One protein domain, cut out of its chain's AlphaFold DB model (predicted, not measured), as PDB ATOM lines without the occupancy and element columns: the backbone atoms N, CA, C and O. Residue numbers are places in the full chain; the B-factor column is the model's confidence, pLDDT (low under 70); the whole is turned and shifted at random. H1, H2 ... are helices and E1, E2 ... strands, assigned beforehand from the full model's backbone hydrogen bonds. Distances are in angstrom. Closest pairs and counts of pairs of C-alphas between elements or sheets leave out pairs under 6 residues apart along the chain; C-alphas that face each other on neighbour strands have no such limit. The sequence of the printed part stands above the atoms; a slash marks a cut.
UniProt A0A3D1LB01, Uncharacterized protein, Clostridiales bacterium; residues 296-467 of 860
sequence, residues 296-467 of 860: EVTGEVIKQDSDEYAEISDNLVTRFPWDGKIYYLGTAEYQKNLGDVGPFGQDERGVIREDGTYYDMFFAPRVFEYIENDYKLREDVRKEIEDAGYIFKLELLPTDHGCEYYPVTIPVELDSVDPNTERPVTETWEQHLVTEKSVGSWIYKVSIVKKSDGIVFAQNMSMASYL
ATOM      1  N   GLU A 296      29.543  35.445 -10.409       90.50
ATOM      2  CA  GLU A 296      28.676  35.849 -11.526       90.50
ATOM      3  C   GLU A 296      27.214  35.505 -11.221       90.50
ATOM      4  O   GLU A 296      26.920  34.435 -10.675       90.50
ATOM      5  N   VAL A 297      26.287  36.398 -11.569       91.12
ATOM      6  CA  VAL A 297      24.857  36.146 -11.390       91.12
ATOM      7  C   VAL A 297      24.398  35.092 -12.391       91.12
ATOM      8  O   VAL A 297      24.277  35.325 -13.591       91.12
ATOM      9  N   THR A 298      24.093  33.903 -11.875       86.50
ATOM     10  CA  THR A 298      23.536  32.798 -12.659       86.50
ATOM     11  C   THR A 298      22.243  32.305 -12.022       86.50
ATOM     12  O   THR A 298      22.274  31.779 -10.908       86.50
ATOM     13  N   GLY A 299      21.115  32.421 -12.723       84.50
ATOM     14  CA  GLY A 299      19.828  31.943 -12.221       84.50
ATOM     15  C   GLY A 299      18.633  32.724 -12.752       84.50
ATOM     16  O   GLY A 299      18.674  33.289 -13.843       84.50
ATOM     17  N   GLU A 300      17.561  32.704 -11.969       86.06
ATOM     18  CA  GLU A 300      16.368  33.525 -12.163       86.06
ATOM     19  C   GLU A 300      16.600  34.917 -11.557       86.06
ATOM     20  O   GLU A 300      17.250  35.042 -10.518       86.06
ATOM     21  N   VAL A 301      16.096  35.950 -12.231       92.00
ATOM     22  CA  VAL A 301      16.218  37.361 -11.842       92.00
ATOM     23  C   VAL A 301      14.826  37.986 -11.809       92.00
ATOM     24  O   VAL A 301      13.978  37.641 -12.638       92.00
ATOM     25  N   ILE A 302      14.586  38.901 -10.871       89.12
ATOM     26  CA  ILE A 302      13.304  39.614 -10.777       89.12
ATOM     27  C   ILE A 302      13.272  40.707 -11.851       89.12
ATOM     28  O   ILE A 302      14.225  41.470 -12.002       89.12
ATOM     29  N   LYS A 303      12.195  40.765 -12.637       88.00
ATOM     30  CA  LYS A 303      12.130  41.658 -13.800       88.00
ATOM     31  C   LYS A 303      11.576  43.027 -13.459       88.00
ATOM     32  O   LYS A 303      10.523  43.108 -12.833       88.00
ATOM     33  N   GLN A 304      12.202  44.078 -13.974       80.38
ATOM     34  CA  GLN A 304      11.762  45.462 -13.781       80.38
ATOM     35  C   GLN A 304      10.342  45.751 -14.314       80.38
ATOM     36  O   GLN A 304       9.710  46.705 -13.869       80.38
ATOM     37  N   ASP A 305       9.819  44.938 -15.241       80.06
ATOM     38  CA  ASP A 305       8.451  45.046 -15.777       80.06
ATOM     39  C   ASP A 305       7.417  44.132 -15.087       80.06
ATOM     40  O   ASP A 305       6.289  44.013 -15.567       80.06
ATOM     41  N   SER A 306       7.784  43.477 -13.979       85.19
ATOM     42  CA  SER A 306       6.905  42.559 -13.244       85.19
ATOM     43  C   SER A 306       6.146  43.223 -12.092       85.19
ATOM     44  O   SER A 306       6.666  44.111 -11.417       85.19
ATOM     45  N   ASP A 307       4.943  42.712 -11.810       85.81
ATOM     46  CA  ASP A 307       4.151  43.107 -10.636       85.81
ATOM     47  C   ASP A 307       4.934  42.875  -9.323       85.81
ATOM     48  O   ASP A 307       4.844  43.679  -8.403       85.81
ATOM     49  N   GLU A 308       5.766  41.825  -9.256       87.75
ATOM     50  CA  GLU A 308       6.632  41.520  -8.103       87.75
ATOM     51  C   GLU A 308       7.679  42.617  -7.852       87.75
ATOM     52  O   GLU A 308       7.892  43.008  -6.708       87.75
ATOM     53  N   TYR A 309       8.299  43.167  -8.901       85.62
ATOM     54  CA  TYR A 309       9.242  44.283  -8.751       85.62
ATOM     55  C   TYR A 309       8.545  45.536  -8.205       85.62
ATOM     56  O   TYR A 309       9.099  46.194  -7.328       85.62
ATOM     57  N   ALA A 310       7.334  45.839  -8.686       78.56
ATOM     58  CA  ALA A 310       6.543  46.980  -8.220       78.56
ATOM     59  C   ALA A 310       6.021  46.797  -6.780       78.56
ATOM     60  O   ALA A 310       6.004  47.741  -5.997       78.56
ATOM     61  N   GLU A 311       5.640  45.576  -6.387       82.00
ATOM     62  CA  GLU A 311       5.301  45.283  -4.988       82.00
ATOM     63  C   GLU A 311       6.523  45.416  -4.062       82.00
ATOM     64  O   GLU A 311       6.368  45.841  -2.919       82.00
ATOM     65  N   ILE A 312       7.732  45.082  -4.530       84.06
ATOM     66  CA  ILE A 312       8.970  45.195  -3.740       84.06
ATOM     67  C   ILE A 312       9.485  46.640  -3.667       84.06
ATOM     68  O   ILE A 312      10.012  47.025  -2.623       84.06
ATOM     69  N   SER A 313       9.341  47.447  -4.727       73.81
ATOM     70  CA  SER A 313       9.782  48.851  -4.722       73.81
ATOM     71  C   SER A 313       9.062  49.669  -3.651       73.81
ATOM     72  O   SER A 313       9.692  50.397  -2.886       73.81
ATOM     73  N   ASP A 314       7.755  49.456  -3.516       73.81
ATOM     74  CA  ASP A 314       6.901  50.226  -2.612       73.81
ATOM     75  C   ASP A 314       6.903  49.665  -1.168       73.81
ATOM     76  O   ASP A 314       6.231  50.193  -0.276       73.81
ATOM     77  N   ASN A 315       7.641  48.577  -0.907       80.88
ATOM     78  CA  ASN A 315       7.575  47.824   0.344       80.88
ATOM     79  C   ASN A 315       8.746  48.115   1.299       80.88
ATOM     80  O   ASN A 315       9.884  47.700   1.095       80.88
ATOM     81  N   LEU A 316       8.418  48.766   2.418       85.31
ATOM     82  CA  LEU A 316       9.372  49.174   3.453       85.31
ATOM     83  C   LEU A 316       9.629  48.087   4.517       85.31
ATOM     84  O   LEU A 316      10.749  47.911   4.985       85.31
ATOM     85  N   VAL A 317       8.574  47.375   4.937       90.94
ATOM     86  CA  VAL A 317       8.596  46.422   6.064       90.94
ATOM     87  C   VAL A 317       7.493  45.367   5.943       90.94
ATOM     88  O   VAL A 317       6.468  45.577   5.302       90.94
ATOM     89  N   THR A 318       7.632  44.240   6.642       93.56
ATOM     90  CA  THR A 318       6.588  43.205   6.710       93.56
ATOM     91  C   THR A 318       6.194  42.883   8.149       93.56
ATOM     92  O   THR A 318       7.029  42.545   8.987       93.56
ATOM     93  N   ARG A 319       4.889  42.975   8.437       95.25
ATOM     94  CA  ARG A 319       4.311  42.720   9.766       95.25
ATOM     95  C   ARG A 319       4.432  41.249  10.188       95.25
ATOM     96  O   ARG A 319       4.154  40.351   9.392       95.25
ATOM     97  N   PHE A 320       4.714  40.997  11.462       96.06
ATOM     98  CA  PHE A 320       4.692  39.669  12.075       96.06
ATOM     99  C   PHE A 320       4.262  39.728  13.557       96.06
ATOM    100  O   PHE A 320       4.478  40.738  14.225       96.06
ATOM    101  N   PRO A 321       3.626  38.673  14.102       95.94
ATOM    102  CA  PRO A 321       3.264  38.619  15.516       95.94
ATOM    103  C   PRO A 321       4.421  38.101  16.386       95.94
ATOM    104  O   PRO A 321       5.028  37.085  16.055       95.94
ATOM    105  N   TRP A 322       4.673  38.723  17.540       95.81
ATOM    106  CA  TRP A 322       5.579  38.202  18.577       95.81
ATOM    107  C   TRP A 322       5.043  38.531  19.975       95.81
ATOM    108  O   TRP A 322       4.554  39.633  20.201       95.81
ATOM    109  N   ASP A 323       5.072  37.548  20.877       92.81
ATOM    110  CA  ASP A 323       4.507  37.588  22.241       92.81
ATOM    111  C   ASP A 323       3.173  38.364  22.388       92.81
ATOM    112  O   ASP A 323       2.995  39.246  23.225       92.81
ATOM    113  N   GLY A 324       2.212  38.078  21.503       90.31
ATOM    114  CA  GLY A 324       0.885  38.708  21.521       90.31
ATOM    115  C   GLY A 324       0.822  40.157  21.012       90.31
ATOM    116  O   GLY A 324      -0.277  40.706  20.926       90.31
ATOM    117  N   LYS A 325       1.952  40.757  20.623       94.62
ATOM    118  CA  LYS A 325       2.052  42.046  19.923       94.62
ATOM    119  C   LYS A 325       2.343  41.857  18.428       94.62
ATOM    120  O   LYS A 325       2.639  40.752  17.973       94.62
ATOM    121  N   ILE A 326       2.238  42.943  17.660       95.56
ATOM    122  CA  ILE A 326       2.635  43.008  16.248       95.56
ATOM    123  C   ILE A 326       3.902  43.855  16.138       95.56
ATOM    124  O   ILE A 326       3.943  44.966  16.657       95.56
ATOM    125  N   TYR A 327       4.893  43.326  15.430       96.69
ATOM    126  CA  TYR A 327       6.132  44.002  15.066       96.69
ATOM    127  C   TYR A 327       6.344  43.909  13.552       96.69
ATOM    128  O   TYR A 327       5.562  43.282  12.834       96.69
ATOM    129  N   TYR A 328       7.386  44.565  13.062       96.69
ATOM    130  CA  TYR A 328       7.655  44.754  11.646       96.69
ATOM    131  C   TYR A 328       9.115  44.399  11.367       96.69
ATOM    132  O   TYR A 328      10.012  44.827  12.087       96.69
ATOM    133  N   LEU A 329       9.346  43.564  10.360       97.31
ATOM    134  CA  LEU A 329      10.675  43.183   9.889       97.31
ATOM    135  C   LEU A 329      11.026  44.054   8.685       97.31
ATOM    136  O   LEU A 329      10.232  44.116   7.747       97.31
ATOM    137  N   GLY A 330      12.209  44.655   8.689       94.69
ATOM    138  CA  GLY A 330      12.740  45.394   7.545       94.69
ATOM    139  C   GLY A 330      14.252  45.247   7.426       94.69
ATOM    140  O   GLY A 330      14.935  44.872   8.386       94.69
ATOM    141  N   THR A 331      14.764  45.542   6.238       94.31
ATOM    142  CA  THR A 331      16.163  45.944   6.064       94.31
ATOM    143  C   THR A 331      16.368  47.272   6.791       94.31
ATOM    144  O   THR A 331      15.463  48.100   6.803       94.31
ATOM    145  N   ALA A 332      17.531  47.494   7.384       91.31
ATOM    146  CA  ALA A 332      17.942  48.786   7.920       91.31
ATOM    147  C   ALA A 332      19.369  49.091   7.474       91.31
ATOM    148  O   ALA A 332      20.169  48.167   7.304       91.31
ATOM    149  N   GLU A 333      19.687  50.373   7.340       89.94
ATOM    150  CA  GLU A 333      21.060  50.852   7.195       89.94
ATOM    151  C   GLU A 333      21.609  51.306   8.555       89.94
ATOM    152  O   GLU A 333      20.866  51.765   9.426       89.94
ATOM    153  N   TYR A 334      22.914  51.147   8.751       87.94
ATOM    154  CA  TYR A 334      23.614  51.616   9.938       87.94
ATOM    155  C   TYR A 334      23.533  53.137  10.089       87.94
ATOM    156  O   TYR A 334      23.844  53.889   9.167       87.94
ATOM    157  N   GLN A 335      23.215  53.577  11.305       82.50
ATOM    158  CA  GLN A 335      23.393  54.952  11.754       82.50
ATOM    159  C   GLN A 335      24.164  54.964  13.074       82.50
ATOM    160  O   GLN A 335      24.093  54.030  13.882       82.50
ATOM    161  N   LYS A 336      24.907  56.051  13.306       79.25
ATOM    162  CA  LYS A 336      25.728  56.207  14.514       79.25
ATOM    163  C   LYS A 336      24.880  56.303  15.788       79.25
ATOM    164  O   LYS A 336      25.328  55.848  16.837       79.25
ATOM    165  N   ASN A 337      23.665  56.843  15.706       77.75
ATOM    166  CA  ASN A 337      22.697  56.824  16.800       77.75
ATOM    167  C   ASN A 337      21.608  55.796  16.473       77.75
ATOM    168  O   ASN A 337      21.036  55.827  15.385       77.75
ATOM    169  N   LEU A 338      21.267  54.913  17.416       77.12
ATOM    170  CA  LEU A 338      20.205  53.915  17.219       77.12
ATOM    171  C   LEU A 338      18.806  54.531  17.059       77.12
ATOM    172  O   LEU A 338      17.913  53.867  16.542       77.12
ATOM    173  N   GLY A 339      18.613  55.778  17.502       76.50
ATOM    174  CA  GLY A 339      17.366  56.521  17.300       76.50
ATOM    175  C   GLY A 339      17.095  56.875  15.836       76.50
ATOM    176  O   GLY A 339      15.935  56.945  15.451       76.50
ATOM    177  N   ASP A 340      18.149  57.015  15.026       78.81
ATOM    178  CA  ASP A 340      18.064  57.437  13.621       78.81
ATOM    179  C   ASP A 340      17.932  56.235  12.660       78.81
ATOM    180  O   ASP A 340      17.781  56.397  11.449       78.81
ATOM    181  N   VAL A 341      18.010  55.001  13.180       82.81
ATOM    182  CA  VAL A 341      17.927  53.764  12.391       82.81
ATOM    183  C   VAL A 341      16.465  53.457  12.054       82.81
ATOM    184  O   VAL A 341      15.752  52.821  12.832       82.81
ATOM    185  N   GLY A 342      16.041  53.879  10.864       87.31
ATOM    186  CA  GLY A 342      14.762  53.508  10.257       87.31
ATOM    187  C   GLY A 342      14.846  52.283   9.325       87.31
ATOM    188  O   GLY A 342      15.937  51.809   8.989       87.31
ATOM    189  N   PRO A 343      13.694  51.747   8.883       87.81
ATOM    190  CA  PRO A 343      13.633  50.739   7.830       87.81
ATOM    191  C   PRO A 343      13.997  51.323   6.454       87.81
ATOM    192  O   PRO A 343      13.577  52.418   6.085       87.81
ATOM    193  N   PHE A 344      14.756  50.554   5.680       83.25
ATOM    194  CA  PHE A 344      15.364  50.944   4.411       83.25
ATOM    195  C   PHE A 344      14.563  50.412   3.206       83.25
ATOM    196  O   PHE A 344      14.442  49.195   3.021       83.25
ATOM    197  N   GLY A 345      14.010  51.335   2.410       73.12
ATOM    198  CA  GLY A 345      13.171  51.085   1.226       73.12
ATOM    199  C   GLY A 345      13.873  51.349  -0.107       73.12
ATOM    200  O   GLY A 345      15.098  51.369  -0.154       73.12
ATOM    201  N   GLN A 346      13.088  51.572  -1.174       69.00
ATOM    202  CA  GLN A 346      13.609  51.949  -2.494       69.00
ATOM    203  C   GLN A 346      14.485  53.202  -2.411       69.00
ATOM    204  O   GLN A 346      13.991  54.311  -2.215       69.00
ATOM    205  N   ASP A 347      15.777  53.002  -2.642       65.88
ATOM    206  CA  ASP A 347      16.784  54.054  -2.726       65.88
ATOM    207  C   ASP A 347      17.590  53.910  -4.028       65.88
ATOM    208  O   ASP A 347      17.814  52.800  -4.524       65.88
ATOM    209  N   GLU A 348      18.028  55.029  -4.596       63.97
ATOM    210  CA  GLU A 348      18.889  55.088  -5.779       63.97
ATOM    211  C   GLU A 348      20.229  55.711  -5.362       63.97
ATOM    212  O   GLU A 348      20.288  56.792  -4.783       63.97
ATOM    213  N   ARG A 349      21.342  55.025  -5.626       67.50
ATOM    214  CA  ARG A 349      22.663  55.409  -5.117       67.50
ATOM    215  C   ARG A 349      23.678  55.539  -6.232       67.50
ATOM    216  O   ARG A 349      23.917  54.601  -6.991       67.50
ATOM    217  N   GLY A 350      24.316  56.704  -6.287       60.38
ATOM    218  CA  GLY A 350      25.478  56.938  -7.132       60.38
ATOM    219  C   GLY A 350      26.717  56.248  -6.564       60.38
ATOM    220  O   GLY A 350      27.177  56.599  -5.482       60.38
ATOM    221  N   VAL A 351      27.287  55.302  -7.310       64.19
ATOM    222  CA  VAL A 351      28.570  54.666  -6.983       64.19
ATOM    223  C   VAL A 351      29.717  55.484  -7.584       64.19
ATOM    224  O   VAL A 351      29.719  55.828  -8.770       64.19
ATOM    225  N   ILE A 352      30.688  55.805  -6.733       53.03
ATOM    226  CA  ILE A 352      31.777  56.781  -6.892       53.03
ATOM    227  C   ILE A 352      33.016  56.141  -6.233       53.03
ATOM    228  O   ILE A 352      32.846  55.522  -5.190       53.03
ATOM    229  N   ARG A 353      34.250  56.209  -6.762       56.09
ATOM    230  CA  ARG A 353      34.754  56.746  -8.053       56.09
ATOM    231  C   ARG A 353      35.918  55.871  -8.577       56.09
ATOM    232  O   ARG A 353      36.262  54.852  -7.984       56.09
ATOM    233  N   GLU A 354      36.559  56.291  -9.673       42.88
ATOM    234  CA  GLU A 354      37.789  55.681 -10.230       42.88
ATOM    235  C   GLU A 354      38.982  55.599  -9.247       42.88
ATOM    236  O   GLU A 354      39.964  54.918  -9.536       42.88
ATOM    237  N   ASP A 355      38.931  56.279  -8.098       43.94
ATOM    238  CA  ASP A 355      39.967  56.256  -7.059       43.94
ATOM    239  C   ASP A 355      39.763  55.162  -5.998       43.94
ATOM    240  O   ASP A 355      40.557  55.066  -5.063       43.94
ATOM    241  N   GLY A 356      38.742  54.313  -6.160       46.91
ATOM    242  CA  GLY A 356      38.568  53.059  -5.426       46.91
ATOM    243  C   GLY A 356      38.102  53.189  -3.976       46.91
ATOM    244  O   GLY A 356      38.052  52.167  -3.292       46.91
ATOM    245  N   THR A 357      37.774  54.392  -3.497       49.69
ATOM    246  CA  THR A 357      37.091  54.568  -2.209       49.69
ATOM    247  C   THR A 357      35.613  54.252  -2.378       49.69
ATOM    248  O   THR A 357      34.938  54.907  -3.169       49.69
ATOM    249  N   TYR A 358      35.110  53.271  -1.635       55.03
ATOM    250  CA  TYR A 358      33.693  52.918  -1.633       55.03
ATOM    251  C   TYR A 358      32.901  53.835  -0.700       55.03
ATOM    252  O   TYR A 358      33.418  54.274   0.328       55.03
ATOM    253  N   TYR A 359      31.628  54.078  -1.019       62.22
ATOM    254  CA  TYR A 359      30.678  54.451   0.023       62.22
ATOM    255  C   TYR A 359      30.499  53.243   0.941       62.22
ATOM    256  O   TYR A 359      30.083  52.173   0.494       62.22
ATOM    257  N   ASP A 360      30.840  53.417   2.213       69.19
ATOM    258  CA  ASP A 360      30.641  52.404   3.239       69.19
ATOM    259  C   ASP A 360      29.149  52.287   3.559       69.19
ATOM    260  O   ASP A 360      28.552  53.177   4.161       69.19
ATOM    261  N   MET A 361      28.546  51.185   3.121       80.81
ATOM    262  CA  MET A 361      27.117  50.916   3.269       80.81
ATOM    263  C   MET A 361      26.956  49.644   4.085       80.81
ATOM    264  O   MET A 361      27.384  48.575   3.646       80.81
ATOM    265  N   PHE A 362      26.368  49.754   5.273       87.62
ATOM    266  CA  PHE A 362      26.222  48.634   6.196       87.62
ATOM    267  C   PHE A 362      24.746  48.348   6.423       87.62
ATOM    268  O   PHE A 362      24.026  49.178   6.977       87.62
ATOM    269  N   PHE A 363      24.302  47.162   6.023       92.00
ATOM    270  CA  PHE A 363      22.906  46.762   6.110       92.00
ATOM    271  C   PHE A 363      22.712  45.647   7.121       92.00
ATOM    272  O   PHE A 363      23.591  44.816   7.340       92.00
ATOM    273  N   ALA A 364      21.543  45.611   7.745       93.50
ATOM    274  CA  ALA A 364      21.176  44.500   8.601       93.50
ATOM    275  C   ALA A 364      19.658  44.306   8.673       93.50
ATOM    276  O   ALA A 364      18.893  45.263   8.549       93.50
ATOM    277  N   PRO A 365      19.193  43.074   8.928       95.25
ATOM    278  CA  PRO A 365      17.809  42.823   9.294       95.25
ATOM    279  C   PRO A 365      17.524  43.378  10.702       95.25
ATOM    280  O   PRO A 365      18.260  43.099  11.657       95.25
ATOM    281  N   ARG A 366      16.445  44.155  10.844       94.19
ATOM    282  CA  ARG A 366      16.041  44.786  12.112       94.19
ATOM    283  C   ARG A 366      14.547  44.620  12.390       94.19
ATOM    284  O   ARG A 366      13.747  44.334  11.496       94.19
ATOM    285  N   VAL A 367      14.190  44.753  13.669       95.81
ATOM    286  CA  VAL A 367      12.811  44.668  14.169       95.81
ATOM    287  C   VAL A 367      12.343  46.054  14.574       95.81
ATOM    288  O   VAL A 367      13.028  46.746  15.323       95.81
ATOM    289  N   PHE A 368      11.148  46.417  14.128       93.94
ATOM    290  CA  PHE A 368      10.519  47.698  14.403       93.94
ATOM    291  C   PHE A 368       9.153  47.515  15.072       93.94
ATOM    292  O   PHE A 368       8.408  46.576  14.776       93.94
ATOM    293  N   GLU A 369       8.798  48.438  15.956       93.06
ATOM    294  CA  GLU A 369       7.426  48.665  16.407       93.06
ATOM    295  C   GLU A 369       6.871  49.854  15.619       93.06
ATOM    296  O   GLU A 369       7.495  50.913  15.573       93.06
ATOM    297  N   TYR A 370       5.716  49.677  14.977       87.62
ATOM    298  CA  TYR A 370       5.035  50.795  14.330       87.62
ATOM    299  C   TYR A 370       4.460  51.714  15.408       87.62
ATOM    300  O   TYR A 370       3.610  51.301  16.203       87.62
ATOM    301  N   ILE A 371       4.958  52.943  15.423       84.12
ATOM    302  CA  ILE A 371       4.467  54.061  16.227       84.12
ATOM    303  C   ILE A 371       3.614  54.976  15.329       84.12
ATOM    304  O   ILE A 371       3.151  54.549  14.272       84.12
ATOM    305  N   GLU A 372       3.317  56.207  15.744       77.44
ATOM    306  CA  GLU A 372       2.370  57.091  15.045       77.44
ATOM    307  C   GLU A 372       2.881  57.566  13.666       77.44
ATOM    308  O   GLU A 372       3.359  58.682  13.509       77.44
ATOM    309  N   ASN A 373       2.687  56.725  12.642       67.69
ATOM    310  CA  ASN A 373       3.152  56.885  11.254       67.69
ATOM    311  C   ASN A 373       4.663  56.714  11.033       67.69
ATOM    312  O   ASN A 373       5.166  57.135   9.994       67.69
ATOM    313  N   ASP A 374       5.359  56.051  11.958       78.81
ATOM    314  CA  ASP A 374       6.799  55.793  11.863       78.81
ATOM    315  C   ASP A 374       7.185  54.444  12.509       78.81
ATOM    316  O   ASP A 374       6.343  53.751  13.088       78.81
ATOM    317  N   TYR A 375       8.450  54.043  12.398       82.25
ATOM    318  CA  TYR A 375       8.978  52.748  12.812       82.25
ATOM    319  C   TYR A 375      10.090  52.895  13.846       82.25
ATOM    320  O   TYR A 375      11.253  53.109  13.518       82.25
ATOM    321  N   LYS A 376       9.753  52.674  15.119       86.12
ATOM    322  CA  LYS A 376      10.735  52.675  16.205       86.12
ATOM    323  C   LYS A 376      11.536  51.376  16.206       86.12
ATOM    324  O   LYS A 376      10.948  50.299  16.327       86.12
ATOM    325  N   LEU A 377      12.865  51.465  16.152       89.56
ATOM    326  CA  LEU A 377      13.761  50.315  16.302       89.56
ATOM    327  C   LEU A 377      13.564  49.611  17.664       89.56
ATOM    328  O   LEU A 377      13.474  50.259  18.709       89.56
ATOM    329  N   ARG A 378      13.515  48.272  17.657       90.19
ATOM    330  CA  ARG A 378      13.325  47.405  18.836       90.19
ATOM    331  C   ARG A 378      14.393  46.313  18.924       90.19
ATOM    332  O   ARG A 378      14.135  45.125  18.725       90.19
ATOM    333  N   GLU A 379      15.609  46.735  19.257       87.94
ATOM    334  CA  GLU A 379      16.754  45.844  19.495       87.94
ATOM    335  C   GLU A 379      16.548  44.870  20.662       87.94
ATOM    336  O   GLU A 379      17.050  43.747  20.634       87.94
ATOM    337  N   ASP A 380      15.764  45.263  21.663       89.00
ATOM    338  CA  ASP A 380      15.342  44.389  22.756       89.00
ATOM    339  C   ASP A 380      14.513  43.200  22.240       89.00
ATOM    340  O   ASP A 380      14.830  42.048  22.530       89.00
ATOM    341  N   VAL A 381      13.528  43.461  21.377       94.25
ATOM    342  CA  VAL A 381      12.684  42.421  20.762       94.25
ATOM    343  C   VAL A 381      13.480  41.568  19.769       94.25
ATOM    344  O   VAL A 381      13.273  40.356  19.702       94.25
ATOM    345  N   ARG A 382      14.430  42.155  19.022       93.88
ATOM    346  CA  ARG A 382      15.349  41.386  18.162       93.88
ATOM    347  C   ARG A 382      16.140  40.361  18.986       93.88
ATOM    348  O   ARG A 382      16.185  39.189  18.609       93.88
ATOM    349  N   LYS A 383      16.693  40.774  20.130       92.19
ATOM    350  CA  LYS A 383      17.455  39.901  21.039       92.19
ATOM    351  C   LYS A 383      16.580  38.822  21.679       92.19
ATOM    352  O   LYS A 383      16.966  37.657  21.662       92.19
ATOM    353  N   GLU A 384      15.363  39.154  22.117       96.06
ATOM    354  CA  GLU A 384      14.384  38.159  22.591       96.06
ATOM    355  C   GLU A 384      14.079  37.074  21.536       96.06
ATOM    356  O   GLU A 384      13.965  35.890  21.865       96.06
ATOM    357  N   ILE A 385      13.970  37.455  20.258       95.69
ATOM    358  CA  ILE A 385      13.756  36.525  19.137       95.69
ATOM    359  C   ILE A 385      14.987  35.623  18.921       95.69
ATOM    360  O   ILE A 385      14.846  34.415  18.696       95.69
ATOM    361  N   GLU A 386      16.202  36.161  19.027       95.00
ATOM    362  CA  GLU A 386      17.442  35.387  18.882       95.00
ATOM    363  C   GLU A 386      17.664  34.389  20.029       95.00
ATOM    364  O   GLU A 386      18.020  33.226  19.763       95.00
ATOM    365  N   ASP A 387      17.378  34.812  21.265       95.56
ATOM    366  CA  ASP A 387      17.393  34.002  22.491       95.56
ATOM    367  C   ASP A 387      16.341  32.884  22.451       95.56
ATOM    368  O   ASP A 387      16.608  31.749  22.857       95.56
ATOM    369  N   ALA A 388      15.170  33.150  21.862       95.31
ATOM    370  CA  ALA A 388      14.144  32.143  21.587       95.31
ATOM    371  C   ALA A 388      14.541  31.119  20.498       95.31
ATOM    372  O   ALA A 388      13.773  30.203  20.185       95.31
ATOM    373  N   GLY A 389      15.746  31.231  19.929       95.69
ATOM    374  CA  GLY A 389      16.310  30.244  19.012       95.69
ATOM    375  C   GLY A 389      16.069  30.540  17.532       95.69
ATOM    376  O   GLY A 389      16.096  29.614  16.717       95.69
ATOM    377  N   TYR A 390      15.864  31.802  17.161       96.75
ATOM    378  CA  TYR A 390      15.824  32.243  15.765       96.75
ATOM    379  C   TYR A 390      17.160  32.885  15.348       96.75
ATOM    380  O   TYR A 390      18.012  33.182  16.185       96.75
ATOM    381  N   ILE A 391      17.369  33.023  14.042       94.88
ATOM    382  CA  ILE A 391      18.400  33.857  13.413       94.88
ATOM    383  C   ILE A 391      17.716  34.836  12.471       94.88
ATOM    384  O   ILE A 391      16.747  34.476  11.799       94.88
ATOM    385  N   PHE A 392      18.262  36.037  12.382       95.69
ATOM    386  CA  PHE A 392      17.972  36.939  11.284       95.69
ATOM    387  C   PHE A 392      18.961  36.671  10.139       95.69
ATOM    388  O   PHE A 392      20.081  36.211  10.371       95.69
ATOM    389  N   LYS A 393      18.535  36.905   8.899       94.88
ATOM    390  CA  LYS A 393      19.366  36.795   7.695       94.88
ATOM    391  C   LYS A 393      19.083  37.949   6.749       94.88
ATOM    392  O   LYS A 393      17.919  38.331   6.624       94.88
ATOM    393  N   LEU A 394      20.111  38.388   6.033       94.50
ATOM    394  CA  LEU A 394      20.008  39.184   4.819       94.50
ATOM    395  C   LEU A 394      20.466  38.328   3.623       94.50
ATOM    396  O   LEU A 394      21.418  37.557   3.717       94.50
ATOM    397  N   GLU A 395      19.739  38.409   2.514       92.94
ATOM    398  CA  GLU A 395      20.073  37.780   1.237       92.94
ATOM    399  C   GLU A 395      19.877  38.826   0.128       92.94
ATOM    400  O   GLU A 395      18.816  39.446   0.047       92.94
ATOM    401  N   LEU A 396      20.877  39.020  -0.734       91.75
ATOM    402  CA  LEU A 396      20.734  39.849  -1.934       91.75
ATOM    403  C   LEU A 396      20.166  39.019  -3.087       91.75
ATOM    404  O   LEU A 396      20.685  37.944  -3.391       91.75
ATOM    405  N   LEU A 397      19.133  39.536  -3.751       92.94
ATOM    406  CA  LEU A 397      18.567  38.964  -4.971       92.94
ATOM    407  C   LEU A 397      18.797  39.906  -6.170       92.94
ATOM    408  O   LEU A 397      18.577  41.112  -6.040       92.94
ATOM    409  N   PRO A 398      19.225  39.380  -7.331       93.31
ATOM    410  CA  PRO A 398      19.444  40.161  -8.545       93.31
ATOM    411  C   PRO A 398      18.138  40.473  -9.288       93.31
ATOM    412  O   PRO A 398      17.189  39.679  -9.299       93.31
ATOM    413  N   THR A 399      18.135  41.597  -9.997       89.44
ATOM    414  CA  THR A 399      17.111  41.939 -10.997       89.44
ATOM    415  C   THR A 399      17.671  41.833 -12.417       89.44
ATOM    416  O   THR A 399      18.868  41.621 -12.603       89.44
ATOM    417  N   ASP A 400      16.829  41.996 -13.443       85.00
ATOM    418  CA  ASP A 400      17.290  42.190 -14.830       85.00
ATOM    419  C   ASP A 400      17.800  43.620 -15.126       85.00
ATOM    420  O   ASP A 400      18.208  43.935 -16.252       85.00
ATOM    421  N   HIS A 401      17.833  44.487 -14.106       78.81
ATOM    422  CA  HIS A 401      18.369  45.839 -14.176       78.81
ATOM    423  C   HIS A 401      19.813  45.880 -13.637       78.81
ATOM    424  O   HIS A 401      20.066  46.227 -12.485       78.81
ATOM    425  N   GLY A 402      20.778  45.512 -14.487       76.94
ATOM    426  CA  GLY A 402      22.197  45.406 -14.115       76.94
ATOM    427  C   GLY A 402      22.521  44.037 -13.514       76.94
ATOM    428  O   GLY A 402      22.106  43.025 -14.073       76.94
ATOM    429  N   CYS A 403      23.244  44.011 -12.392       86.38
ATOM    430  CA  CYS A 403      23.527  42.808 -11.599       86.38
ATOM    431  C   CYS A 403      24.326  41.715 -12.346       86.38
ATOM    432  O   CYS A 403      23.918  40.558 -12.363       86.38
ATOM    433  N   GLU A 404      25.473  42.042 -12.958       87.50
ATOM    434  CA  GLU A 404      26.331  41.027 -13.610       87.50
ATOM    435  C   GLU A 404      27.057  40.133 -12.581       87.50
ATOM    436  O   GLU A 404      27.114  38.908 -12.723       87.50
ATOM    437  N   TYR A 405      27.560  40.729 -11.496       89.50
ATOM    438  CA  TYR A 405      28.203  40.034 -10.378       89.50
ATOM    439  C   TYR A 405      27.599  40.476  -9.045       89.50
ATOM    440  O   TYR A 405      27.260  41.644  -8.878       89.50
ATOM    441  N   TYR A 406      27.517  39.574  -8.065       90.38
ATOM    442  CA  TYR A 406      27.091  39.949  -6.710       90.38
ATOM    443  C   TYR A 406      28.054  40.976  -6.066       90.38
ATOM    444  O   TYR A 406      29.264  40.909  -6.318       90.38
ATOM    445  N   PRO A 407      27.576  41.896  -5.205       88.56
ATOM    446  CA  PRO A 407      28.440  42.705  -4.347       88.56
ATOM    447  C   PRO A 407      29.259  41.822  -3.398       88.56
ATOM    448  O   PRO A 407      28.870  40.691  -3.095       88.56
ATOM    449  N   VAL A 408      30.392  42.327  -2.906       84.94
ATOM    450  CA  VAL A 408      31.109  41.653  -1.812       84.94
ATOM    451  C   VAL A 408      30.439  42.047  -0.499       84.94
ATOM    452  O   VAL A 408      30.330  43.237  -0.212       84.94
ATOM    453  N   THR A 409      30.002  41.063   0.288       85.56
ATOM    454  CA  THR A 409      29.443  41.290   1.626       85.56
ATOM    455  C   THR A 409      30.452  40.903   2.708       85.56
ATOM    456  O   THR A 409      31.102  39.856   2.624       85.56
ATOM    457  N   ILE A 410      30.628  41.766   3.712       79.94
ATOM    458  CA  ILE A 410      31.582  41.575   4.814       79.94
ATOM    459  C   ILE A 410      30.852  41.817   6.144       79.94
ATOM    460  O   ILE A 410      30.307  42.902   6.329       79.94
ATOM    461  N   PRO A 411      30.823  40.859   7.089       82.69
ATOM    462  CA  PRO A 411      30.271  41.106   8.415       82.69
ATOM    463  C   PRO A 411      31.209  42.018   9.219       82.69
ATOM    464  O   PRO A 411      32.406  41.749   9.322       82.69
ATOM    465  N   VAL A 412      30.658  43.079   9.806       79.19
ATOM    466  CA  VAL A 412      31.377  44.085  10.600       79.19
ATOM    467  C   VAL A 412      30.622  44.322  11.909       79.19
ATOM    468  O   VAL A 412      29.397  44.425  11.912       79.19
ATOM    469  N   GLU A 413      31.341  44.403  13.026       81.56
ATOM    470  CA  GLU A 413      30.788  44.880  14.300       81.56
ATOM    471  C   GLU A 413      30.924  46.407  14.356       81.56
ATOM    472  O   GLU A 413      32.024  46.934  14.184       81.56
ATOM    473  N   LEU A 414      29.811  47.114  14.565       77.62
ATOM    474  CA  LEU A 414      29.771  48.577  14.640       77.62
ATOM    475  C   LEU A 414      29.103  49.032  15.939       77.62
ATOM    476  O   LEU A 414      28.080  48.479  16.346       77.62
ATOM    477  N   ASP A 415      29.681  50.062  16.555       78.94
ATOM    478  CA  ASP A 415      29.152  50.716  17.750       78.94
ATOM    479  C   ASP A 415      28.149  51.811  17.367       78.94
ATOM    480  O   ASP A 415      28.526  52.828  16.780       78.94
ATOM    481  N   SER A 416      26.893  51.652  17.781       75.69
ATOM    482  CA  SER A 416      25.885  52.717  17.741       75.69
ATOM    483  C   SER A 416      25.605  53.241  19.156       75.69
ATOM    484  O   SER A 416      25.680  52.491  20.126       75.69
ATOM    485  N   VAL A 417      25.246  54.514  19.308       73.44
ATOM    486  CA  VAL A 417      24.823  55.088  20.597       73.44
ATOM    487  C   VAL A 417      23.326  54.845  20.799       73.44
ATOM    488  O   VAL A 417      22.519  55.234  19.955       73.44
ATOM    489  N   ASP A 418      22.937  54.226  21.915       72.19
ATOM    490  CA  ASP A 418      21.533  54.180  22.344       72.19
ATOM    491  C   ASP A 418      21.133  55.530  22.971       72.19
ATOM    492  O   ASP A 418      21.641  55.858  24.047       72.19
ATOM    493  N   PRO A 419      20.209  56.305  22.369       63.78
ATOM    494  CA  PRO A 419      19.823  57.618  22.888       63.78
ATOM    495  C   PRO A 419      19.120  57.557  24.255       63.78
ATOM    496  O   PRO A 419      19.046  58.566  24.941       63.78
ATOM    497  N   ASN A 420      18.615  56.393  24.684       68.50
ATOM    498  CA  ASN A 420      17.932  56.243  25.975       68.50
ATOM    499  C   ASN A 420      18.900  55.965  27.138       68.50
ATOM    500  O   ASN A 420      18.506  56.054  28.301       68.50
ATOM    501  N   THR A 421      20.137  55.545  26.845       71.06
ATOM    502  CA  THR A 421      21.127  55.162  27.867       71.06
ATOM    503  C   THR A 421      22.501  55.806  27.682       71.06
ATOM    504  O   THR A 421      23.359  55.616  28.547       71.06
ATOM    505  N   GLU A 422      22.713  56.524  26.572       68.44
ATOM    506  CA  GLU A 422      23.978  57.127  26.115       68.44
ATOM    507  C   GLU A 422      25.154  56.140  26.028       68.44
ATOM    508  O   GLU A 422      26.328  56.518  26.004       68.44
ATOM    509  N   ARG A 423      24.858  54.837  25.988       66.31
ATOM    510  CA  ARG A 423      25.870  53.779  25.953       66.31
ATOM    511  C   ARG A 423      26.088  53.280  24.529       66.31
ATOM    512  O   ARG A 423      25.129  53.211  23.758       66.31
ATOM    513  N   PRO A 424      27.327  52.881  24.189       69.25
ATOM    514  CA  PRO A 424      27.577  52.161  22.955       69.25
ATOM    515  C   PRO A 424      26.896  50.791  23.009       69.25
ATOM    516  O   PRO A 424      26.979  50.069  24.008       69.25
ATOM    517  N   VAL A 425      26.241  50.446  21.911       74.00
ATOM    518  CA  VAL A 425      25.655  49.145  21.618       74.00
ATOM    519  C   VAL A 425      26.350  48.636  20.362       74.00
ATOM    520  O   VAL A 425      26.126  49.150  19.267       74.00
ATOM    521  N   THR A 426      27.227  47.653  20.539       79.19
ATOM    522  CA  THR A 426      27.937  46.989  19.444       79.19
ATOM    523  C   THR A 426      27.033  45.925  18.829       79.19
ATOM    524  O   THR A 426      26.597  45.016  19.535       79.19
ATOM    525  N   GLU A 427      26.764  46.007  17.528       83.19
ATOM    526  CA  GLU A 427      25.982  45.002  16.795       83.19
ATOM    527  C   GLU A 427      26.648  44.623  15.473       83.19
ATOM    528  O   GLU A 427      27.418  45.392  14.898       83.19
ATOM    529  N   THR A 428      26.318  43.435  14.961       84.75
ATOM    530  CA  THR A 428      26.764  43.002  13.632       84.75
ATOM    531  C   THR A 428      25.910  43.632  12.526       84.75
ATOM    532  O   THR A 428      24.673  43.666  12.600       84.75
ATOM    533  N   TRP A 429      26.596  44.081  11.477       89.62
ATOM    534  CA  TRP A 429      26.062  44.583  10.212       89.62
ATOM    535  C   TRP A 429      26.802  43.929   9.037       89.62
ATOM    536  O   TRP A 429      27.903  43.406   9.207       89.62
ATOM    537  N   GLU A 430      26.226  43.963   7.839       89.50
ATOM    538  CA  GLU A 430      26.856  43.490   6.601       89.50
ATOM    539  C   GLU A 430      27.263  44.698   5.742       89.50
ATOM    540  O   GLU A 430      26.413  45.397   5.192       89.50
ATOM    541  N   GLN A 431      28.568  44.962   5.627       85.81
ATOM    542  CA  GLN A 431      29.125  45.942   4.690       85.81
ATOM    543  C   GLN A 431      28.936  45.425   3.261       85.81
ATOM    544  O   GLN A 431      29.379  44.320   2.946       85.81
ATOM    545  N   HIS A 432      28.291  46.207   2.400       85.25
ATOM    546  CA  HIS A 432      28.016  45.865   1.007       85.25
ATOM    547  C   HIS A 432      28.894  46.700   0.075       85.25
ATOM    548  O   HIS A 432      28.672  47.894  -0.111       85.25
ATOM    549  N   LEU A 433      29.882  46.062  -0.550       80.06
ATOM    550  CA  LEU A 433      30.803  46.722  -1.470       80.06
ATOM    551  C   LEU A 433      30.310  46.562  -2.907       80.06
ATOM    552  O   LEU A 433      30.461  45.507  -3.538       80.06
ATOM    553  N   VAL A 434      29.690  47.633  -3.404       79.38
ATOM    554  CA  VAL A 434      29.187  47.738  -4.774       79.38
ATOM    555  C   VAL A 434      30.214  48.457  -5.647       79.38
ATOM    556  O   VAL A 434      30.731  49.512  -5.287       79.38
ATOM    557  N   THR A 435      30.520  47.873  -6.802       75.94
ATOM    558  CA  THR A 435      31.567  48.321  -7.732       75.94
ATOM    559  C   THR A 435      31.018  48.348  -9.154       75.94
ATOM    560  O   THR A 435      29.931  47.831  -9.395       75.94
ATOM    561  N   GLU A 436      31.754  48.888 -10.134       72.94
ATOM    562  CA  GLU A 436      31.290  48.935 -11.537       72.94
ATOM    563  C   GLU A 436      30.898  47.569 -12.139       72.94
ATOM    564  O   GLU A 436      30.235  47.537 -13.172       72.94
ATOM    565  N   LYS A 437      31.271  46.444 -11.511       78.81
ATOM    566  CA  LYS A 437      30.846  45.092 -11.916       78.81
ATOM    567  C   LYS A 437      29.624  44.555 -11.165       78.81
ATOM    568  O   LYS A 437      29.008  43.596 -11.621       78.81
ATOM    569  N   SER A 438      29.285  45.141 -10.021       81.62
ATOM    570  CA  SER A 438      28.145  44.751  -9.182       81.62
ATOM    571  C   SER A 438      27.064  45.832  -9.073       81.62
ATOM    572  O   SER A 438      26.135  45.689  -8.284       81.62
ATOM    573  N   VAL A 439      27.132  46.890  -9.885       83.00
ATOM    574  CA  VAL A 439      26.040  47.861 -10.077       83.00
ATOM    575  C   VAL A 439      24.766  47.210 -10.628       83.00
ATOM    576  O   VAL A 439      24.805  46.212 -11.351       83.00
ATOM    577  N   GLY A 440      23.622  47.803 -10.297       82.88
ATOM    578  CA  GLY A 440      22.287  47.313 -10.634       82.88
ATOM    579  C   GLY A 440      21.290  47.476  -9.487       82.88
ATOM    580  O   GLY A 440      21.640  47.953  -8.405       82.88
ATOM    581  N   SER A 441      20.042  47.079  -9.728       86.50
ATOM    582  CA  SER A 441      18.986  47.051  -8.713       86.50
ATOM    583  C   SER A 441      19.024  45.733  -7.945       86.50
ATOM    584  O   SER A 441      18.690  44.679  -8.488       86.50
ATOM    585  N   TRP A 442      19.418  45.797  -6.674       90.25
ATOM    586  CA  TRP A 442      19.487  44.652  -5.769       90.25
ATOM    587  C   TRP A 442      18.312  44.654  -4.801       90.25
ATOM    588  O   TRP A 442      17.998  45.671  -4.182       90.25
ATOM    589  N   ILE A 443      17.696  43.488  -4.635       91.81
ATOM    590  CA  ILE A 443      16.598  43.272  -3.698       91.81
ATOM    591  C   ILE A 443      17.164  42.709  -2.393       91.81
ATOM    592  O   ILE A 443      17.806  41.658  -2.371       91.81
ATOM    593  N   TYR A 444      16.917  43.426  -1.304       92.81
ATOM    594  CA  TYR A 444      17.308  43.097   0.058       92.81
ATOM    595  C   TYR A 444      16.228  42.216   0.681       92.81
ATOM    596  O   TYR A 444      15.228  42.699   1.212       92.81
ATOM    597  N   LYS A 445      16.413  40.897   0.602       94.81
ATOM    598  CA  LYS A 445      15.520  39.919   1.222       94.81
ATOM    599  C   LYS A 445      15.993  39.633   2.644       94.81
ATOM    600  O   LYS A 445      16.930  38.862   2.857       94.81
ATOM    601  N   VAL A 446      15.307  40.196   3.631       96.12
ATOM    602  CA  VAL A 446      15.546  39.887   5.046       96.12
ATOM    603  C   VAL A 446      14.575  38.827   5.557       96.12
ATOM    604  O   VAL A 446      13.407  38.790   5.171       96.12
ATOM    605  N   SER A 447      15.030  37.942   6.445       97.12
ATOM    606  CA  SER A 447      14.171  36.899   7.025       97.12
ATOM    607  C   SER A 447      14.509  36.550   8.472       97.12
ATOM    608  O   SER A 447      15.670  36.560   8.877       97.12
ATOM    609  N   ILE A 448      13.476  36.193   9.238       97.19
ATOM    610  CA  ILE A 448      13.586  35.551  10.552       97.19
ATOM    611  C   ILE A 448      13.434  34.049  10.330       97.19
ATOM    612  O   ILE A 448      12.398  33.596   9.842       97.19
ATOM    613  N   VAL A 449      14.445  33.265  10.693       96.38
ATOM    614  CA  VAL A 449      14.503  31.819  10.442       96.38
ATOM    615  C   VAL A 449      14.766  31.073  11.740       96.38
ATOM    616  O   VAL A 449      15.626  31.450  12.531       96.38
ATOM    617  N   LYS A 450      14.045  29.982  11.986       94.44
ATOM    618  CA  LYS A 450      14.212  29.201  13.215       94.44
ATOM    619  C   LYS A 450      15.431  28.271  13.141       94.44
ATOM    620  O   LYS A 450      15.535  27.458  12.221       94.44
ATOM    621  N   LYS A 451      16.331  28.325  14.137       91.69
ATOM    622  CA  LYS A 451      17.596  27.549  14.166       91.69
ATOM    623  C   LYS A 451      17.386  26.026  14.108       91.69
ATOM    624  O   LYS A 451      18.266  25.314  13.638       91.69
ATOM    625  N   SER A 452      16.249  25.513  14.594       88.50
ATOM    626  CA  SER A 452      15.995  24.066  14.734       88.50
ATOM    627  C   SER A 452      15.665  23.329  13.437       88.50
ATOM    628  O   SER A 452      15.932  22.134  13.334       88.50
ATOM    629  N   ASP A 453      15.021  24.007  12.490       87.69
ATOM    630  CA  ASP A 453      14.375  23.386  11.325       87.69
ATOM    631  C   ASP A 453      14.492  24.224  10.040       87.69
ATOM    632  O   ASP A 453      14.144  23.737   8.967       87.69
ATOM    633  N   GLY A 454      15.019  25.452  10.120       86.00
ATOM    634  CA  GLY A 454      15.177  26.337   8.968       86.00
ATOM    635  C   GLY A 454      13.868  26.954   8.472       86.00
ATOM    636  O   GLY A 454      13.856  27.533   7.387       86.00
ATOM    637  N   ILE A 455      12.768  26.847   9.227       91.06
ATOM    638  CA  ILE A 455      11.482  27.431   8.836       91.06
ATOM    639  C   ILE A 455      11.565  28.960   8.927       91.06
ATOM    640  O   ILE A 455      11.923  29.516   9.969       91.06
ATOM    641  N   VAL A 456      11.201  29.628   7.830       94.56
ATOM    642  CA  VAL A 456      11.018  31.083   7.767       94.56
ATOM    643  C   VAL A 456       9.765  31.455   8.559       94.56
ATOM    644  O   VAL A 456       8.677  30.944   8.299       94.56
ATOM    645  N   PHE A 457       9.932  32.332   9.544       94.75
ATOM    646  CA  PHE A 457       8.875  32.838  10.416       94.75
ATOM    647  C   PHE A 457       8.273  34.144   9.890       94.75
ATOM    648  O   PHE A 457       7.056  34.309   9.876       94.75
ATOM    649  N   ALA A 458       9.137  35.041   9.416       95.62
ATOM    650  CA  ALA A 458       8.783  36.279   8.736       95.62
ATOM    651  C   ALA A 458       9.840  36.576   7.665       95.62
ATOM    652  O   ALA A 458      10.996  36.174   7.804       95.62
ATOM    653  N   GLN A 459       9.442  37.279   6.611       96.31
ATOM    654  CA  GLN A 459      10.323  37.729   5.539       96.31
ATOM    655  C   GLN A 459       9.842  39.095   5.058       96.31
ATOM    656  O   GLN A 459       8.637  39.319   4.987       96.31
ATOM    657  N   ASN A 460      10.779  39.969   4.713       94.75
ATOM    658  CA  ASN A 460      10.539  41.217   4.007       94.75
ATOM    659  C   ASN A 460      11.479  41.282   2.788       94.75
ATOM    660  O   ASN A 460      12.524  40.629   2.772       94.75
ATOM    661  N   MET A 461      11.075  42.016   1.756       93.00
ATOM    662  CA  MET A 461      11.925  42.373   0.624       93.00
ATOM    663  C   MET A 461      11.811  43.878   0.402       93.00
ATOM    664  O   MET A 461      10.705  44.351   0.156       93.00
ATOM    665  N   SER A 462      12.926  44.595   0.460       89.31
ATOM    666  CA  SER A 462      13.054  45.960  -0.061       89.31
ATOM    667  C   SER A 462      14.094  45.976  -1.189       89.31
ATOM    668  O   SER A 462      14.611  44.919  -1.557       89.31
ATOM    669  N   MET A 463      14.410  47.125  -1.788       86.12
ATOM    670  CA  MET A 463      15.408  47.201  -2.863       86.12
ATOM    671  C   MET A 463      16.247  48.471  -2.807       86.12
ATOM    672  O   MET A 463      15.790  49.488  -2.310       86.12
ATOM    673  N   ALA A 464      17.438  48.431  -3.397       84.44
ATOM    674  CA  ALA A 464      18.182  49.636  -3.743       84.44
ATOM    675  C   ALA A 464      18.878  49.481  -5.097       84.44
ATOM    676  O   ALA A 464      19.354  48.399  -5.453       84.44
ATOM    677  N   SER A 465      18.933  50.576  -5.849       81.81
ATOM    678  CA  SER A 465      19.508  50.646  -7.189       81.81
ATOM    679  C   SER A 465      20.833  51.383  -7.163       81.81
ATOM    680  O   SER A 465      20.891  52.559  -6.827       81.81
ATOM    681  N   TYR A 466      21.904  50.697  -7.540       80.62
ATOM    682  CA  TYR A 466      23.260  51.229  -7.509       80.62
ATOM    683  C   TYR A 466      23.696  51.539  -8.930       80.62
ATOM    684  O   TYR A 466      23.882  50.627  -9.736       80.62
ATOM    685  N   LEU A 467      23.846  52.822  -9.238       71.69
ATOM    686  CA  LEU A 467      24.164  53.319 -10.569       71.69
ATOM    687  C   LEU A 467      25.600  53.864 -10.565       71.69
ATOM    688  O   LEU A 467      25.936  54.673  -9.701       71.69
TER     689      LEU A 467
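What this domain is: This is residues 296 to 467 of the 860 residues of an uncharacterized protein of Clostridiales bacterium (UniProt A0A3D1LB01). Two strongly twisted sheets lie partly face to face, with E2 and E4 of a six-strand sheet crossing over E10, E9 and E6 of a four-strand sheet. The six-strand sheet curls round H2, its hairpin E7 and E8 runs on beyond the crossing, and H1 packs on E10 of the other sheet. The 172 printed residues hold two named helices and ten named strands, in the order H1 E1 E2 E3 E4 E5 H2 E6 E7 E8 E9 E10, and the class is mostly strand. The larger sheet is branched at E4, its neighbour pairs antiparallel; the smaller runs E3 E10 E9 E6 and is mixed. The whole is compact, with a radius of gyration of the C-alphas of 16.3 A and spans of 43 by 35 by 34 A.

How they stand to each other: H1, residues 307 to 313, comes before the hairpin of E1, residues 318 to 322, and E2, residues 325 to 333, where N 320 and O 327 are 2.8 A apart, within hydrogen-bond range. E3, residues 347 to 351, follows. E4, residues 362 to 370, is antiparallel to E2, with N 328 and O 368 at 2.8 A, and bends by 62 degrees at residue 365. On the other side of E4 from E2 lie E5, residues 375 to 377, with N 369 and O 376 at 2.9 A, and E8, residues 423 to 433, with N 363 and O 430 at 2.9 A. H2, residues 379 to 387, touches E4, the closest C-alphas being those of Val 367 and Arg 382, 5.8 A apart. E7, residues 408 to 418, forms a hairpin with E8, with N 412 and O 429 at 2.8 A. E6, residues 390 to 402, is antiparallel to E9, residues 440 to 450, with N 393 and O 447 at 2.9 A. E9 and E10, residues 456 to 467, form a hairpin, with N 444 and O 462 at 2.8 A. E3 is parallel to E10, with N 349 and O 465 at 2.8 A. H1 touches E10, the closest C-alphas being those of Ile 312 and Ser 462, 5.5 A apart. H1 and H2 are on the same face of this sheet. E2 touches E10, the closest C-alphas being those of Gly 330 and Asn 460, 5.9 A apart. In H1 and H2 every O i to N i+4 pair is within hydrogen-bond range.

Where its parts are: C-alpha 307, where H1 begins, is at (4.151, 43.107, -10.636), and C-alpha 467, where E10 ends, is at (24.164, 53.319, -10.569). From first to last C-alpha E6 measures 33.3 A, E10 31.7 A and E9 31.0 A.

The domain as a whole: The farthest C-alphas, those of Gly 324 and Glu 354, are 51.6 A apart. The printed part has no cut, and the link from E2 to E3 is long, with 13 residues. The mean pLDDT of the printed part is 84.1, and residues 346 to 360 are among those under 70.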